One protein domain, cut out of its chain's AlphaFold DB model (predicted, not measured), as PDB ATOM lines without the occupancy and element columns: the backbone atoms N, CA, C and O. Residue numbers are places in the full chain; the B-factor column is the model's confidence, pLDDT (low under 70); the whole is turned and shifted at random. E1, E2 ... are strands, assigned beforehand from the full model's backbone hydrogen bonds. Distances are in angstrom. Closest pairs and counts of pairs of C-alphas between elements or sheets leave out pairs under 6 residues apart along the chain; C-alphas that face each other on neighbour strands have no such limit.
ATOM      1  N   LYS A  46     -15.993  19.085  36.898       97.88
ATOM      2  CA  LYS A  46     -17.104  19.177  35.951       97.88
ATOM      3  C   LYS A  46     -18.022  20.322  36.344       97.88
ATOM      4  O   LYS A  46     -18.383  20.427  37.512       97.88
ATOM      5  N   LEU A  47     -18.377  21.155  35.376       98.19
ATOM      6  CA  LEU A  47     -19.199  22.340  35.573       98.19
ATOM      7  C   LEU A  47     -20.488  22.239  34.760       98.19
ATOM      8  O   LEU A  47     -20.446  21.871  33.583       98.19
ATOM      9  N   THR A  48     -21.601  22.681  35.348       98.06
ATOM     10  CA  THR A  48     -22.886  22.786  34.636       98.06
ATOM     11  C   THR A  48     -22.768  23.700  33.402       98.06
ATOM     12  O   THR A  48     -23.303  23.383  32.342       98.06
ATOM     13  N   GLY A  49     -22.033  24.815  33.494       95.25
ATOM     14  CA  GLY A  49     -21.928  25.823  32.429       95.25
ATOM     15  C   GLY A  49     -22.819  27.051  32.650       95.25
ATOM     16  O   GLY A  49     -23.592  27.118  33.603       95.25
ATOM     17  N   GLY A  50     -22.700  28.055  31.777       97.38
ATOM     18  CA  GLY A  50     -23.403  29.335  31.926       97.38
ATOM     19  C   GLY A  50     -22.744  30.232  32.975       97.38
ATOM     20  O   GLY A  50     -21.892  31.047  32.628       97.38
ATOM     21  N   THR A  51     -23.115  30.073  34.244       97.94
ATOM     22  CA  THR A  51     -22.549  30.834  35.370       97.94
ATOM     23  C   THR A  51     -21.937  29.910  36.412       97.94
ATOM     24  O   THR A  51     -22.512  28.870  36.726       97.94
ATOM     25  N   LEU A  52     -20.797  30.311  36.971       98.50
ATOM     26  CA  LEU A  52     -20.127  29.633  38.080       98.50
ATOM     27  C   LEU A  52     -19.960  30.609  39.244       98.50
ATOM     28  O   LEU A  52     -19.333  31.656  39.082       98.50
ATOM     29  N   GLU A  53     -20.463  30.251  40.420       98.62
ATOM     30  CA  GLU A  53     -20.218  31.012  41.643       98.62
ATOM     31  C   GLU A  53     -18.901  30.576  42.277       98.62
ATOM     32  O   GLU A  53     -18.739  29.426  42.675       98.62
ATOM     33  N   PHE A  54     -17.931  31.479  42.376       98.50
ATOM     34  CA  PHE A  54     -16.674  31.204  43.058       98.50
ATOM     35  C   PHE A  54     -16.677  31.795  44.469       98.50
ATOM     36  O   PHE A  54     -16.999  32.972  44.644       98.50
ATOM     37  N   THR A  55     -16.211  31.019  45.452       98.44
ATOM     38  CA  THR A  55     -15.961  31.494  46.820       98.44
ATOM     39  C   THR A  55     -14.639  30.957  47.364       98.44
ATOM     40  O   THR A  55     -14.383  29.754  47.385       98.44
ATOM     41  N   SER A  56     -13.807  31.854  47.891       97.69
ATOM     42  CA  SER A  56     -12.661  31.503  48.719       97.69
ATOM     43  C   SER A  56     -13.028  31.611  50.198       97.69
ATOM     44  O   SER A  56     -13.306  32.695  50.708       97.69
ATOM     45  N   ARG A  57     -13.022  30.489  50.917       96.56
ATOM     46  CA  ARG A  57     -13.218  30.489  52.368       96.56
ATOM     47  C   ARG A  57     -11.908  30.837  53.048       96.56
ATOM     48  O   ARG A  57     -10.895  30.172  52.833       96.56
ATOM     49  N   PHE A  58     -11.950  31.848  53.900       94.81
ATOM     50  CA  PHE A  58     -10.826  32.234  54.733       94.81
ATOM     51  C   PHE A  58     -11.253  32.223  56.195       94.81
ATOM     52  O   PHE A  58     -12.194  32.912  56.588       94.81
ATOM     53  N   THR A  59     -10.552  31.434  57.004       92.62
ATOM     54  CA  THR A  59     -10.646  31.507  58.461       92.62
ATOM     55  C   THR A  59      -9.419  32.241  58.959       92.62
ATOM     56  O   THR A  59      -8.294  31.794  58.740       92.62
ATOM     57  N   VAL A  60      -9.646  33.379  59.610       91.31
ATOM     58  CA  VAL A  60      -8.571  34.175  60.197       91.31
ATOM     59  C   VAL A  60      -7.882  33.346  61.290       91.31
ATOM     60  O   VAL A  60      -8.587  32.802  62.147       91.31
ATOM     61  N   PRO A  61      -6.541  33.231  61.287       90.94
ATOM     62  CA  PRO A  61      -5.828  32.533  62.350       90.94
ATOM     63  C   PRO A  61      -6.089  33.128  63.736       90.94
ATOM     64  O   PRO A  61      -6.369  34.319  63.890       90.94
ATOM     65  N   ILE A  62      -5.996  32.283  64.766       90.06
ATOM     66  CA  ILE A  62      -6.237  32.684  66.157       90.06
ATOM     67  C   ILE A  62      -5.286  33.827  66.545       90.06
ATOM     68  O   ILE A  62      -4.091  33.770  66.273       90.06
ATOM     69  N   GLY A  63      -5.820  34.851  67.217       90.88
ATOM     70  CA  GLY A  63      -5.049  36.028  67.636       90.88
ATOM     71  C   GLY A  63      -4.881  37.087  66.547       90.88
ATOM     72  O   GLY A  63      -4.099  38.018  66.734       90.88
ATOM     73  N   GLN A  64      -5.608  36.964  65.433       92.56
ATOM     74  CA  GLN A  64      -5.658  37.962  64.370       92.56
ATOM     75  C   GLN A  64      -7.104  38.347  64.026       92.56
ATOM     76  O   GLN A  64      -8.057  37.627  64.335       92.56
ATOM     77  N   LYS A  65      -7.267  39.479  63.336       92.00
ATOM     78  CA  LYS A  65      -8.540  39.970  62.786       92.00
ATOM     79  C   LYS A  65      -8.337  40.634  61.427       92.00
ATOM     80  O   LYS A  65      -7.282  41.207  61.156       92.00
ATOM     81  N   LEU A  66      -9.364  40.592  60.580       92.19
ATOM     82  CA  LEU A  66      -9.400  41.410  59.367       92.19
ATOM     83  C   LEU A  66      -9.524  42.888  59.755       92.19
ATOM     84  O   LEU A  66     -10.344  43.250  60.601       92.19
ATOM     85  N   ASP A  67      -8.716  43.739  59.130       89.19
ATOM     86  CA  ASP A  67      -8.789  45.186  59.313       89.19
ATOM     87  C   ASP A  67      -9.544  45.834  58.152       89.19
ATOM     88  O   ASP A  67      -9.038  45.890  57.034       89.19
ATOM     89  N   THR A  68     -10.747  46.340  58.416       89.44
ATOM     90  CA  THR A  68     -11.605  46.970  57.402       89.44
ATOM     91  C   THR A  68     -11.559  48.498  57.419       89.44
ATOM     92  O   THR A  68     -12.281  49.145  56.658       89.44
ATOM     93  N   ARG A  69     -10.702  49.110  58.256       87.44
ATOM     94  CA  ARG A  69     -10.629  50.576  58.428       87.44
ATOM     95  C   ARG A  69     -10.374  51.333  57.121       87.44
ATOM     96  O   ARG A  69     -10.830  52.465  56.983       87.44
ATOM     97  N   TRP A  70      -9.670  50.711  56.174       85.88
ATOM     98  CA  TRP A  70      -9.291  51.304  54.884       85.88
ATOM     99  C   TRP A  70      -9.872  50.560  53.672       85.88
ATOM    100  O   TRP A  70      -9.329  50.643  52.572       85.88
ATOM    101  N   GLY A  71     -10.990  49.856  53.863       91.75
ATOM    102  CA  GLY A  71     -11.650  49.053  52.833       91.75
ATOM    103  C   GLY A  71     -11.516  47.556  53.081       91.75
ATOM    104  O   GLY A  71     -11.020  47.132  54.120       91.75
ATOM    105  N   ASP A  72     -11.992  46.751  52.134       95.56
ATOM    106  CA  ASP A  72     -11.924  45.295  52.235       95.56
ATOM    107  C   ASP A  72     -10.455  44.819  52.159       95.56
ATOM    108  O   ASP A  72      -9.781  45.096  51.159       95.56
ATOM    109  N   PRO A  73      -9.938  44.117  53.188       95.69
ATOM    110  CA  PRO A  73      -8.567  43.611  53.210       95.69
ATOM    111  C   PRO A  73      -8.379  42.338  52.371       95.69
ATOM    112  O   PRO A  73      -7.326  41.697  52.444       95.69
ATOM    113  N   THR A  74      -9.393  41.939  51.602       97.25
ATOM    114  CA  THR A  74      -9.373  40.760  50.743       97.25
ATOM    115  C   THR A  74      -9.409  41.123  49.265       97.25
ATOM    116  O   THR A  74      -9.918  42.168  48.852       97.25
ATOM    117  N   GLN A  75      -8.819  40.260  48.440       97.94
ATOM    118  CA  GLN A  75      -8.737  40.462  47.001       97.94
ATOM    119  C   GLN A  75      -8.754  39.127  46.262       97.94
ATOM    120  O   GLN A  75      -8.058  38.182  46.639       97.94
ATOM    121  N   LEU A  76      -9.460  39.112  45.134       98.44
ATOM    122  CA  LEU A  76      -9.426  38.038  44.153       98.44
ATOM    123  C   LEU A  76      -8.861  38.513  42.824       98.44
ATOM    124  O   LEU A  76      -9.274  39.544  42.282       98.44
ATOM    125  N   LYS A  77      -7.977  37.701  42.247       98.62
ATOM    126  CA  LYS A  77      -7.584  37.777  40.841       98.62
ATOM    127  C   LYS A  77      -7.952  36.468  40.157       98.62
ATOM    128  O   LYS A  77      -7.493  35.415  40.581       98.62
ATOM    129  N   ILE A  78      -8.758  36.544  39.102       98.69
ATOM    130  CA  ILE A  78      -9.225  35.373  38.355       98.69
ATOM    131  C   ILE A  78      -8.889  35.562  36.878       98.69
ATOM    132  O   ILE A  78      -9.068  36.641  36.317       98.69
ATOM    133  N   SER A  79      -8.371  34.519  36.248       98.69
ATOM    134  CA  SER A  79      -8.137  34.445  34.806       98.69
ATOM    135  C   SER A  79      -8.308  33.003  34.334       98.69
ATOM    136  O   SER A  79      -8.543  32.110  35.147       98.69
ATOM    137  N   SER A  80      -8.220  32.765  33.031       98.50
ATOM    138  CA  SER A  80      -8.384  31.427  32.472       98.50
ATOM    139  C   SER A  80      -7.418  31.156  31.327       98.50
ATOM    140  O   SER A  80      -6.814  32.064  30.754       98.50
ATOM    141  N   THR A  81      -7.241  29.878  31.020       98.38
ATOM    142  CA  THR A  81      -6.610  29.411  29.790       98.38
ATOM    143  C   THR A  81      -7.544  28.395  29.136       98.38
ATOM    144  O   THR A  81      -7.800  27.369  29.762       98.38
ATOM    145  N   PRO A  82      -8.041  28.644  27.911       98.00
ATOM    146  CA  PRO A  82      -7.812  29.841  27.090       98.00
ATOM    147  C   PRO A  82      -8.468  31.103  27.685       98.00
ATOM    148  O   PRO A  82      -9.422  31.000  28.446       98.00
ATOM    149  N   GLU A  83      -7.954  32.294  27.356       95.31
ATOM    150  CA  GLU A  83      -8.377  33.562  27.986       95.31
ATOM    151  C   GLU A  83      -9.856  33.907  27.753       95.31
ATOM    152  O   GLU A  83     -10.513  34.467  28.628       95.31
ATOM    153  N   ASN A  84     -10.392  33.520  26.593       97.38
ATOM    154  CA  ASN A  84     -11.777  33.745  26.190       97.38
ATOM    155  C   ASN A  84     -12.754  32.715  26.778       97.38
ATOM    156  O   ASN A  84     -13.920  32.702  26.381       97.38
ATOM    157  N   PHE A  85     -12.304  31.847  27.694       98.62
ATOM    158  CA  PHE A  85     -13.189  30.965  28.456       98.62
ATOM    159  C   PHE A  85     -14.075  31.745  29.435       98.62
ATOM    160  O   PHE A  85     -15.209  31.346  29.684       98.62
ATOM    161  N   LEU A  86     -13.591  32.871  29.966       98.50
ATOM    162  CA  LEU A  86     -14.380  33.764  30.813       98.50
ATOM    163  C   LEU A  86     -14.921  34.923  29.974       98.50
ATOM    164  O   LEU A  86     -14.151  35.749  29.486       98.50
ATOM    165  N   LEU A  87     -16.243  34.990  29.831       98.50
ATOM    166  CA  LEU A  87     -16.932  36.123  29.209       98.50
ATOM    167  C   LEU A  87     -17.063  37.302  30.182       98.50
ATOM    168  O   LEU A  87     -17.052  38.453  29.751       98.50
ATOM    169  N   ASP A  88     -17.171  37.013  31.482       98.62
ATOM    170  CA  ASP A  88     -17.196  38.002  32.564       98.62
ATOM    171  C   ASP A  88     -16.621  37.419  33.870       98.62
ATOM    172  O   ASP A  88     -16.513  36.200  34.038       98.62
ATOM    173  N   GLY A  89     -16.227  38.298  34.796       97.75
ATOM    174  CA  GLY A  89     -15.685  37.945  36.114       97.75
ATOM    175  C   GLY A  89     -14.160  37.759  36.166       97.75
ATOM    176  O   GLY A  89     -13.588  37.563  37.244       97.75
ATOM    177  N   ALA A  90     -13.465  37.872  35.031       98.31
ATOM    178  CA  ALA A  90     -12.004  37.898  34.986       98.31
ATOM    179  C   ALA A  90     -11.422  39.202  35.579       98.31
ATOM    180  O   ALA A  90     -12.096  40.220  35.714       98.31
ATOM    181  N   GLY A  91     -10.135  39.183  35.924       98.38
ATOM    182  CA  GLY A  91      -9.407  40.337  36.448       98.38
ATOM    183  C   GLY A  91      -9.339  40.384  37.973       98.38
ATOM    184  O   GLY A  91      -9.515  39.372  38.658       98.38
ATOM    185  N   THR A  92      -9.035  41.564  38.514       98.50
ATOM    186  CA  THR A  92      -8.756  41.781  39.942       98.50
ATOM    187  C   THR A  92      -9.817  42.667  40.595       98.50
ATOM    188  O   THR A  92     -10.118  43.737  40.078       98.50
ATOM    189  N   SER A  93     -10.347  42.255  41.751       97.62
ATOM    190  CA  SER A  93     -11.288  43.037  42.571       97.62
ATOM    191  C   SER A  93     -11.138  42.696  44.053       97.62
ATOM    192  O   SER A  93     -10.545  41.673  44.395       97.62
ATOM    193  N   GLN A  94     -11.693  43.542  44.922       97.56
ATOM    194  CA  GLN A  94     -11.886  43.234  46.342       97.56
ATOM    195  C   GLN A  94     -12.895  42.094  46.548       97.56
ATOM    196  O   GLN A  94     -13.670  41.790  45.633       97.56
ATOM    197  N   GLY A  95     -12.881  41.508  47.747       96.94
ATOM    198  CA  GLY A  95     -13.759  40.415  48.158       96.94
ATOM    199  C   GLY A  95     -13.162  39.030  47.911       96.94
ATOM    200  O   GLY A  95     -12.171  38.881  47.194       96.94
ATOM    201  N   LEU A  96     -13.800  38.009  48.496       97.69
ATOM    202  CA  LEU A  96     -13.448  36.587  48.356       97.69
ATOM    203  C   LEU A  96     -14.494  35.752  47.603       97.69
ATOM    204  O   LEU A  96     -14.330  34.540  47.498       97.69
ATOM    205  N   SER A  97     -15.513  36.383  47.020       98.12
ATOM    206  CA  SER A  97     -16.499  35.714  46.164       98.12
ATOM    207  C   SER A  97     -16.683  36.464  44.852       98.12
ATOM    208  O   SER A  97     -16.530  37.689  44.806       98.12
ATOM    209  N   ARG A  98     -16.991  35.735  43.777       98.31
ATOM    210  CA  ARG A  98     -17.272  36.317  42.461       98.31
ATOM    211  C   ARG A  98     -18.075  35.364  41.577       98.31
ATOM    212  O   ARG A  98     -17.712  34.199  41.451       98.31
ATOM    213  N   THR A  99     -19.074  35.894  40.884       98.69
ATOM    214  CA  THR A  99     -19.760  35.203  39.788       98.69
ATOM    215  C   THR A  99     -18.919  35.267  38.513       98.69
ATOM    216  O   THR A  99     -18.429  36.333  38.136       98.69
ATOM    217  N   LEU A 100     -18.759  34.134  37.837       98.69
ATOM    218  CA  LEU A 100     -18.065  34.016  36.557       98.69
ATOM    219  C   LEU A 100     -19.064  33.638  35.464       98.69
ATOM    220  O   LEU A 100     -19.879  32.738  35.666       98.69
ATOM    221  N   VAL A 101     -18.973  34.274  34.294       98.62
ATOM    222  CA  VAL A 101     -19.762  33.885  33.111       98.62
ATOM    223  C   VAL A 101     -18.864  33.096  32.171       98.62
ATOM    224  O   VAL A 101     -17.845  33.605  31.699       98.62
ATOM    225  N   LEU A 102     -19.232  31.843  31.917       98.62
ATOM    226  CA  LEU A 102     -18.439  30.896  31.140       98.62
ATOM    227  C   LEU A 102     -18.823  30.961  29.662       98.62
ATOM    228  O   LEU A 102     -20.001  31.041  29.315       98.62
ATOM    229  N   ASN A 103     -17.827  30.887  28.785       98.31
ATOM    230  CA  ASN A 103     -18.046  30.830  27.350       98.31
ATOM    231  C   ASN A 103     -18.564  29.436  26.946       98.31
ATOM    232  O   ASN A 103     -17.815  28.466  27.070       98.31
ATOM    233  N   PRO A 104     -19.800  29.309  26.424       96.81
ATOM    234  CA  PRO A 104     -20.368  28.013  26.055       96.81
ATOM    235  C   PRO A 104     -19.678  27.360  24.846       96.81
ATOM    236  O   PRO A 104     -19.882  26.174  24.596       96.81
ATOM    237  N   GLU A 105     -18.873  28.105  24.084       97.69
ATOM    238  CA  GLU A 105     -18.132  27.582  22.930       97.69
ATOM    239  C   GLU A 105     -16.862  26.813  23.333       97.69
ATOM    240  O   GLU A 105     -16.286  26.104  22.507       97.69
ATOM    241  N   ILE A 106     -16.419  26.931  24.591       97.81
ATOM    242  CA  ILE A 106     -15.205  26.290  25.105       97.81
ATOM    243  C   ILE A 106     -15.583  25.297  26.200       97.81
ATOM    244  O   ILE A 106     -16.060  25.675  27.267       97.81
ATOM    245  N   GLN A 107     -15.331  24.013  25.945       97.25
ATOM    246  CA  GLN A 107     -15.677  22.940  26.882       97.25
ATOM    247  C   GLN A 107     -14.609  22.703  27.948       97.25
ATOM    248  O   GLN A 107     -14.956  22.322  29.057       97.25
ATOM    249  N   GLU A 108     -13.330  22.931  27.647       97.75
ATOM    250  CA  GLU A 108     -12.224  22.650  28.569       97.75
ATOM    251  C   GLU A 108     -11.369  23.894  28.793       97.75
ATOM    252  O   GLU A 108     -11.015  24.602  27.846       97.75
ATOM    253  N   ALA A 109     -11.013  24.146  30.050       97.94
ATOM    254  CA  ALA A 109     -10.153  25.261  30.421       97.94
ATOM    255  C   ALA A 109      -9.406  24.988  31.729       97.94
ATOM    256  O   ALA A 109      -9.684  24.036  32.459       97.94
ATOM    257  N   VAL A 110      -8.464  25.866  32.056       98.19
ATOM    258  CA  VAL A 110      -7.873  25.972  33.390       98.19
ATOM    259  C   VAL A 110      -8.230  27.336  33.959       98.19
ATOM    260  O   VAL A 110      -7.903  28.358  33.357       98.19
ATOM    261  N   LEU A 111      -8.881  27.360  35.121       98.31
ATOM    262  CA  LEU A 111      -9.078  28.579  35.900       98.31
ATOM    263  C   LEU A 111      -7.829  28.853  36.737       98.31
ATOM    264  O   LEU A 111      -7.391  27.995  37.503       98.31
ATOM    265  N   HIS A 112      -7.287  30.062  36.617       98.38
ATOM    266  CA  HIS A 112      -6.180  30.561  37.429       98.38
ATOM    267  C   HIS A 112      -6.729  31.558  38.437       98.38
ATOM    268  O   HIS A 112      -7.193  32.638  38.058       98.38
ATOM    269  N   ILE A 113      -6.692  31.191  39.712       98.50
ATOM    270  CA  ILE A 113      -7.314  31.948  40.797       98.50
ATOM    271  C   ILE A 113      -6.248  32.272  41.836       98.50
ATOM    272  O   ILE A 113      -5.578  31.373  42.330       98.50
ATOM    273  N   THR A 114      -6.140  33.542  42.206       98.50
ATOM    274  CA  THR A 114      -5.352  34.012  43.346       98.50
ATOM    275  C   THR A 114      -6.304  34.636  44.356       98.50
ATOM    276  O   THR A 114      -6.977  35.619  44.032       98.50
ATOM    277  N   ALA A 115      -6.330  34.110  45.580       98.25
ATOM    278  CA  ALA A 115      -7.014  34.737  46.709       98.25
ATOM    279  C   ALA A 115      -6.000  35.318  47.686       98.25
ATOM    280  O   ALA A 115      -4.964  34.706  47.965       98.25
ATOM    281  N   ARG A 116      -6.306  36.510  48.199       97.56
ATOM    282  CA  ARG A 116      -5.500  37.218  49.189       97.56
ATOM    283  C   ARG A 116      -6.372  37.728  50.319       97.56
ATOM    284  O   ARG A 116      -7.466  38.227  50.070       97.56
ATOM    285  N   ALA A 117      -5.844  37.667  51.531       96.88
ATOM    286  CA  ALA A 117      -6.429  38.299  52.703       96.88
ATOM    287  C   ALA A 117      -5.316  38.856  53.592       96.88
ATOM    288  O   ALA A 117      -4.306  38.187  53.809       96.88
ATOM    289  N   ALA A 118      -5.495  40.068  54.107       94.69
ATOM    290  CA  ALA A 118      -4.635  40.632  55.140       94.69
ATOM    291  C   ALA A 118      -5.342  40.584  56.501       94.69
ATOM    292  O   ALA A 118      -6.483  41.028  56.624       94.69
ATOM    293  N   ALA A 119      -4.665  40.072  57.527       93.31
ATOM    294  CA  ALA A 119      -5.158  40.086  58.904       93.31
ATOM    295  C   ALA A 119      -4.076  40.617  59.844       93.31
ATOM    296  O   ALA A 119      -2.901  40.313  59.665       93.31
ATOM    297  N   CYS A 120      -4.459  41.420  60.829       94.06
ATOM    298  CA  CYS A 120      -3.535  42.011  61.792       94.06
ATOM    299  C   CYS A 120      -3.704  41.381  63.171       94.06
ATOM    300  O   CYS A 120      -4.798  40.918  63.499       94.06
ATOM    301  N   ASP A 121      -2.638  41.379  63.971       93.06
ATOM    302  CA  ASP A 121      -2.681  40.904  65.354       93.06
ATOM    303  C   ASP A 121      -3.793  41.632  66.124       93.06
ATOM    304  O   ASP A 121      -3.926  42.857  66.066       93.06
ATOM    305  N   GLY A 122      -4.617  40.875  66.841       89.00
ATOM    306  CA  GLY A 122      -5.763  41.420  67.557       89.00
ATOM    307  C   GLY A 122      -6.741  40.344  68.006       89.00
ATOM    308  O   GLY A 122      -6.733  39.213  67.526       89.00
ATOM    309  N   THR A 123      -7.608  40.694  68.949       82.81
ATOM    310  CA  THR A 123      -8.726  39.824  69.322       82.81
ATOM    311  C   THR A 123      -9.893  40.031  68.352       82.81
ATOM    312  O   THR A 123     -10.053  41.141  67.843       82.81
ATOM    313  N   PRO A 124     -10.730  39.006  68.099       75.75
ATOM    314  CA  PRO A 124     -11.832  39.102  67.136       75.75
ATOM    315  C   PRO A 124     -12.748  40.317  67.350       75.75
ATOM    316  O   PRO A 124     -13.090  40.999  66.387       75.75
ATOM    317  N   ASP A 125     -13.061  40.629  68.612       79.06
ATOM    318  CA  ASP A 125     -13.977  41.714  68.998       79.06
ATOM    319  C   ASP A 125     -13.270  42.951  69.582       79.06
ATOM    320  O   ASP A 125     -13.925  43.916  69.973       79.06
ATOM    321  N   ALA A 132       0.438  46.675  66.080       90.25
ATOM    322  CA  ALA A 132       0.088  45.332  65.610       90.25
ATOM    323  C   ALA A 132       0.752  44.998  64.261       90.25
ATOM    324  O   ALA A 132       0.767  45.833  63.348       90.25
ATOM    325  N   ALA A 133       1.265  43.773  64.111       92.19
ATOM    326  CA  ALA A 133       1.756  43.303  62.822       92.19
ATOM    327  C   ALA A 133       0.578  42.862  61.946       92.19
ATOM    328  O   ALA A 133      -0.401  42.302  62.440       92.19
ATOM    329  N   CYS A 134       0.681  43.101  60.639       93.00
ATOM    330  CA  CYS A 134      -0.278  42.601  59.662       93.00
ATOM    331  C   CYS A 134       0.369  41.528  58.789       93.00
ATOM    332  O   CYS A 134       1.471  41.702  58.266       93.00
ATOM    333  N   HIS A 135      -0.351  40.428  58.626       93.38
ATOM    334  CA  HIS A 135       0.055  39.221  57.928       93.38
ATOM    335  C   HIS A 135      -0.726  39.118  56.625       93.38
ATOM    336  O   HIS A 135      -1.943  39.319  56.602       93.38
ATOM    337  N   LEU A 136      -0.023  38.806  55.538       94.31
ATOM    338  CA  LEU A 136      -0.632  38.589  54.232       94.31
ATOM    339  C   LEU A 136      -0.728  37.092  53.953       94.31
ATOM    340  O   LEU A 136       0.283  36.395  53.886       94.31
ATOM    341  N   TYR A 137      -1.948  36.632  53.714       95.69
ATOM    342  CA  TYR A 137      -2.253  35.287  53.257       95.69
ATOM    343  C   TYR A 137      -2.509  35.331  51.763       95.69
ATOM    344  O   TYR A 137      -3.299  36.147  51.289       95.69
ATOM    345  N   GLN A 138      -1.845  34.453  51.021       96.38
ATOM    346  CA  GLN A 138      -2.057  34.302  49.592       96.38
ATOM    347  C   GLN A 138      -2.036  32.827  49.226       96.38
ATOM    348  O   GLN A 138      -1.161  32.083  49.670       96.38
ATOM    349  N   GLN A 139      -2.971  32.435  48.368       97.44
ATOM    350  CA  GLN A 139      -2.958  31.127  47.743       97.44
ATOM    351  C   GLN A 139      -3.390  31.233  46.284       97.44
ATOM    352  O   GLN A 139      -4.278  32.011  45.930       97.44
ATOM    353  N   ASP A 140      -2.723  30.439  45.457       97.19
ATOM    354  CA  ASP A 140      -2.915  30.371  44.020       97.19
ATOM    355  C   ASP A 140      -3.377  28.957  43.641       97.19
ATOM    356  O   ASP A 140      -2.867  27.960  44.161       97.19
ATOM    357  N   TRP A 141      -4.339  28.866  42.725       97.06
ATOM    358  CA  TRP A 141      -4.847  27.609  42.186       97.06
ATOM    359  C   TRP A 141      -4.875  27.639  40.662       97.06
ATOM    360  O   TRP A 141      -5.313  28.620  40.064       97.06
ATOM    361  N   GLY A 142      -4.477  26.520  40.054       96.88
ATOM    362  CA  GLY A 142      -4.828  26.161  38.683       96.88
ATOM    363  C   GLY A 142      -5.842  25.023  38.725       96.88
ATOM    364  O   GLY A 142      -5.485  23.910  39.115       96.88
ATOM    365  N   ILE A 143      -7.099  25.300  38.386       97.06
ATOM    366  CA  ILE A 143      -8.199  24.329  38.433       97.06
ATOM    367  C   ILE A 143      -8.563  23.932  37.000       97.06
ATOM    368  O   ILE A 143      -9.159  24.746  36.293       97.06
ATOM    369  N   PRO A 144      -8.216  22.715  36.545       96.88
ATOM    370  CA  PRO A 144      -8.734  22.191  35.288       96.88
ATOM    371  C   PRO A 144     -10.247  22.008  35.406       96.88
ATOM    372  O   PRO A 144     -10.720  21.434  36.389       96.88
ATOM    373  N   VAL A 145     -10.995  22.485  34.418       97.44
ATOM    374  CA  VAL A 145     -12.458  22.420  34.381       97.44
ATOM    375  C   VAL A 145     -12.952  21.877  33.044       97.44
ATOM    376  O   VAL A 145     -12.325  22.106  32.009       97.44
ATOM    377  N   ILE A 146     -14.085  21.174  33.079       97.81
ATOM    378  CA  ILE A 146     -14.809  20.693  31.898       97.81
ATOM    379  C   ILE A 146     -16.276  21.101  32.035       97.81
ATOM    380  O   ILE A 146     -16.920  20.746  33.018       97.81
ATOM    381  N   VAL A 147     -16.817  21.824  31.059       97.81
ATOM    382  CA  VAL A 147     -18.234  22.201  30.990       97.81
ATOM    383  C   VAL A 147     -19.022  21.077  30.324       97.81
ATOM    384  O   VAL A 147     -18.744  20.712  29.183       97.81
ATOM    385  N   THR A 148     -20.007  20.528  31.030       97.19
ATOM    386  CA  THR A 148     -20.757  19.340  30.589       97.19
ATOM    387  C   THR A 148     -22.180  19.656  30.139       97.19
ATOM    388  O   THR A 148     -22.735  18.916  29.328       97.19
ATOM    389  N   GLY A 149     -22.782  20.737  30.648       93.56
ATOM    390  CA  GLY A 149     -24.205  21.027  30.456       93.56
ATOM    391  C   GLY A 149     -25.140  20.197  31.343       93.56
ATOM    392  O   GLY A 149     -26.356  20.374  31.254       93.56
ATOM    393  N   ASP A 150     -24.613  19.292  32.176       96.12
ATOM    394  CA  ASP A 150     -25.409  18.502  33.117       96.12
ATOM    395  C   ASP A 150     -25.714  19.339  34.364       96.12
ATOM    396  O   ASP A 150     -24.806  19.820  35.035       96.12
ATOM    397  N   ALA A 151     -26.997  19.495  34.693       93.56
ATOM    398  CA  ALA A 151     -27.444  20.244  35.867       93.56
ATOM    399  C   ALA A 151     -27.057  19.583  37.204       93.56
ATOM    400  O   ALA A 151     -27.244  20.191  38.258       93.56
ATOM    401  N   ALA A 152     -26.584  18.334  37.177       95.88
ATOM    402  CA  ALA A 152     -26.053  17.644  38.346       95.88
ATOM    403  C   ALA A 152     -24.576  17.980  38.640       95.88
ATOM    404  O   ALA A 152     -24.100  17.630  39.719       95.88
ATOM    405  N   ASP A 153     -23.859  18.613  37.704       97.38
ATOM    406  CA  ASP A 153     -22.461  19.017  37.881       97.38
ATOM    407  C   ASP A 153     -22.347  20.388  38.576       97.38
ATOM    408  O   ASP A 153     -23.330  21.092  38.800       97.38
ATOM    409  N   GLU A 154     -21.134  20.800  38.935       97.25
ATOM    410  CA  GLU A 154     -20.937  21.940  39.832       97.25
ATOM    411  C   GLU A 154     -21.362  23.271  39.185       97.25
ATOM    412  O   GLU A 154     -20.973  23.604  38.059       97.25
ATOM    413  N   SER A 155     -22.141  24.065  39.920       97.56
ATOM    414  CA  SER A 155     -22.412  25.483  39.632       97.56
ATOM    415  C   SER A 155     -21.742  26.420  40.643       97.56
ATOM    416  O   SER A 155     -21.787  27.641  40.482       97.56
ATOM    417  N   GLU A 156     -21.071  25.853  41.647       98.00
ATOM    418  CA  GLU A 156     -20.295  26.558  42.659       98.00
ATOM    419  C   GLU A 156     -18.884  25.956  42.762       98.00
ATOM    420  O   GLU A 156     -18.692  24.744  42.690       98.00
ATOM    421  N   LEU A 157     -17.875  26.805  42.949       97.62
ATOM    422  CA  LEU A 157     -16.499  26.406  43.211       97.62
ATOM    423  C   LEU A 157     -16.014  27.042  44.514       97.62
ATOM    424  O   LEU A 157     -15.717  28.238  44.570       97.62
ATOM    425  N   VAL A 158     -15.881  26.215  45.552       97.75
ATOM    426  CA  VAL A 158     -15.437  26.644  46.884       97.75
ATOM    427  C   VAL A 158     -14.017  26.164  47.162       97.75
ATOM    428  O   VAL A 158     -13.751  24.963  47.162       97.75
ATOM    429  N   LEU A 159     -13.100  27.094  47.442       96.31
ATOM    430  CA  LEU A 159     -11.697  26.799  47.761       96.31
ATOM    431  C   LEU A 159     -11.290  27.413  49.105       96.31
ATOM    432  O   LEU A 159     -11.712  28.510  49.447       96.31
ATOM    433  N   ASP A 160     -10.424  26.740  49.857       95.44
ATOM    434  CA  ASP A 160      -9.955  27.234  51.158       95.44
ATOM    435  C   ASP A 160      -8.641  28.008  51.025       95.44
ATOM    436  O   ASP A 160      -7.603  27.401  50.745       95.44
ATOM    437  N   LEU A 161      -8.672  29.320  51.281       94.31
ATOM    438  CA  LEU A 161      -7.472  30.126  51.509       94.31
ATOM    439  C   LEU A 161      -6.930  29.773  52.894       94.31
ATOM    440  O   LEU A 161      -7.499  30.149  53.919       94.31
ATOM    441  N   ARG A 162      -5.838  29.012  52.942       86.25
ATOM    442  CA  ARG A 162      -5.289  28.545  54.217       86.25
ATOM    443  C   ARG A 162      -4.407  29.617  54.850       86.25
ATOM    444  O   ARG A 162      -3.325  29.910  54.347       86.25
TER     445      ARG A 162
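Overview. This is residues 46 to 125 and 132 to 162 of the 165 residues of an uncharacterized protein of Rothia dentocariosa (UniProt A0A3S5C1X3). Two strongly twisted sheets lie face to face as a sandwich, and the long, antiparallel strands E7 and E8 of the larger sheet make the longest axis. The smaller sheet covers part of that length, while the end of E7 where short E2 pairs lies beyond it. The printed part has 111 residues with no named helix and nine named strands, E1 to E9 in chain order, and its class is all strand. The larger sheet, E2, E3, E5, E7 and E8, is branched with antiparallel pairs; the smaller is mixed, in the order E4, E6, E1, E9. The whole is only just compact, close to loose, with a radius of gyration of the C-alphas of 15.7 A, and only just elongated, spanning 50 by 25 by 19 A.

Arrangement. In the larger sheet, E7, residues 108 to 121, has three neighbours. On one side of it are E3, residues 74 to 81, and E2, residues 64 to 66; on the other side is E8, residues 134 to 147. N 113 and O 141 of E7 and E8 are 2.9 A apart, N 77 and O 114 of E3 and E7 2.9 A, and N 65 and O 120 of E2 and E7 2.9 A, each within hydrogen-bond range. E5, residues 91 to 94, is an edge strand and lies on one side of E3, with E7 on the other side; N 76 of E3 and O 93 of E5 are within hydrogen-bond range at 2.9 A. E8 bends by 53 degrees at residue 144, and residues 46 to 47 pair parallel with its residues 146 to 147. In the other sheet, E1, residues 51 to 58, is parallel to E9, residues 156 to 161, with N 57 and O 159 at 2.8 A. E1 is antiparallel to E6, residues 97 to 102, with N 54 and O 98 at 2.9 A. E4, residues 86 to 88, is antiparallel to E6, with N 87 and O 101 at 2.8 A, and runs on into E5 at 48 degrees. The sheets' best planes are 20 degrees apart. Between them, the closest C-alphas of E8 and E9 are those of Gln 139 and Leu 161, 6.0 A apart.

Along the chain. E7 is 42.2 A long from first to last C-alpha, from (-12.224, 22.650, 28.569) at Glu 108, and E8 is 39.5 A. E3 measures 24.0 A, E1 22.7 A, E9 16.0 A and E6 15.9 A. C-alpha 51, where E1 begins, is at (-22.549, 30.834, 35.370); C-alpha 161, where E9 ends, is at (-7.472, 30.126, 51.509).

Size, cuts and confidence. The two C-alphas farthest apart, those of Glu 105 and Ala 132, are 49.7 A apart. Residues 126 to 131 are not printed, and C-alphas 125 and 132 are 14.9 A apart across the cut. Of the links that are printed whole, E2 to E3 and E8 to E9 are short and the others tight. The mean pLDDT of the printed part is 95.6, and no printed residue is under 70.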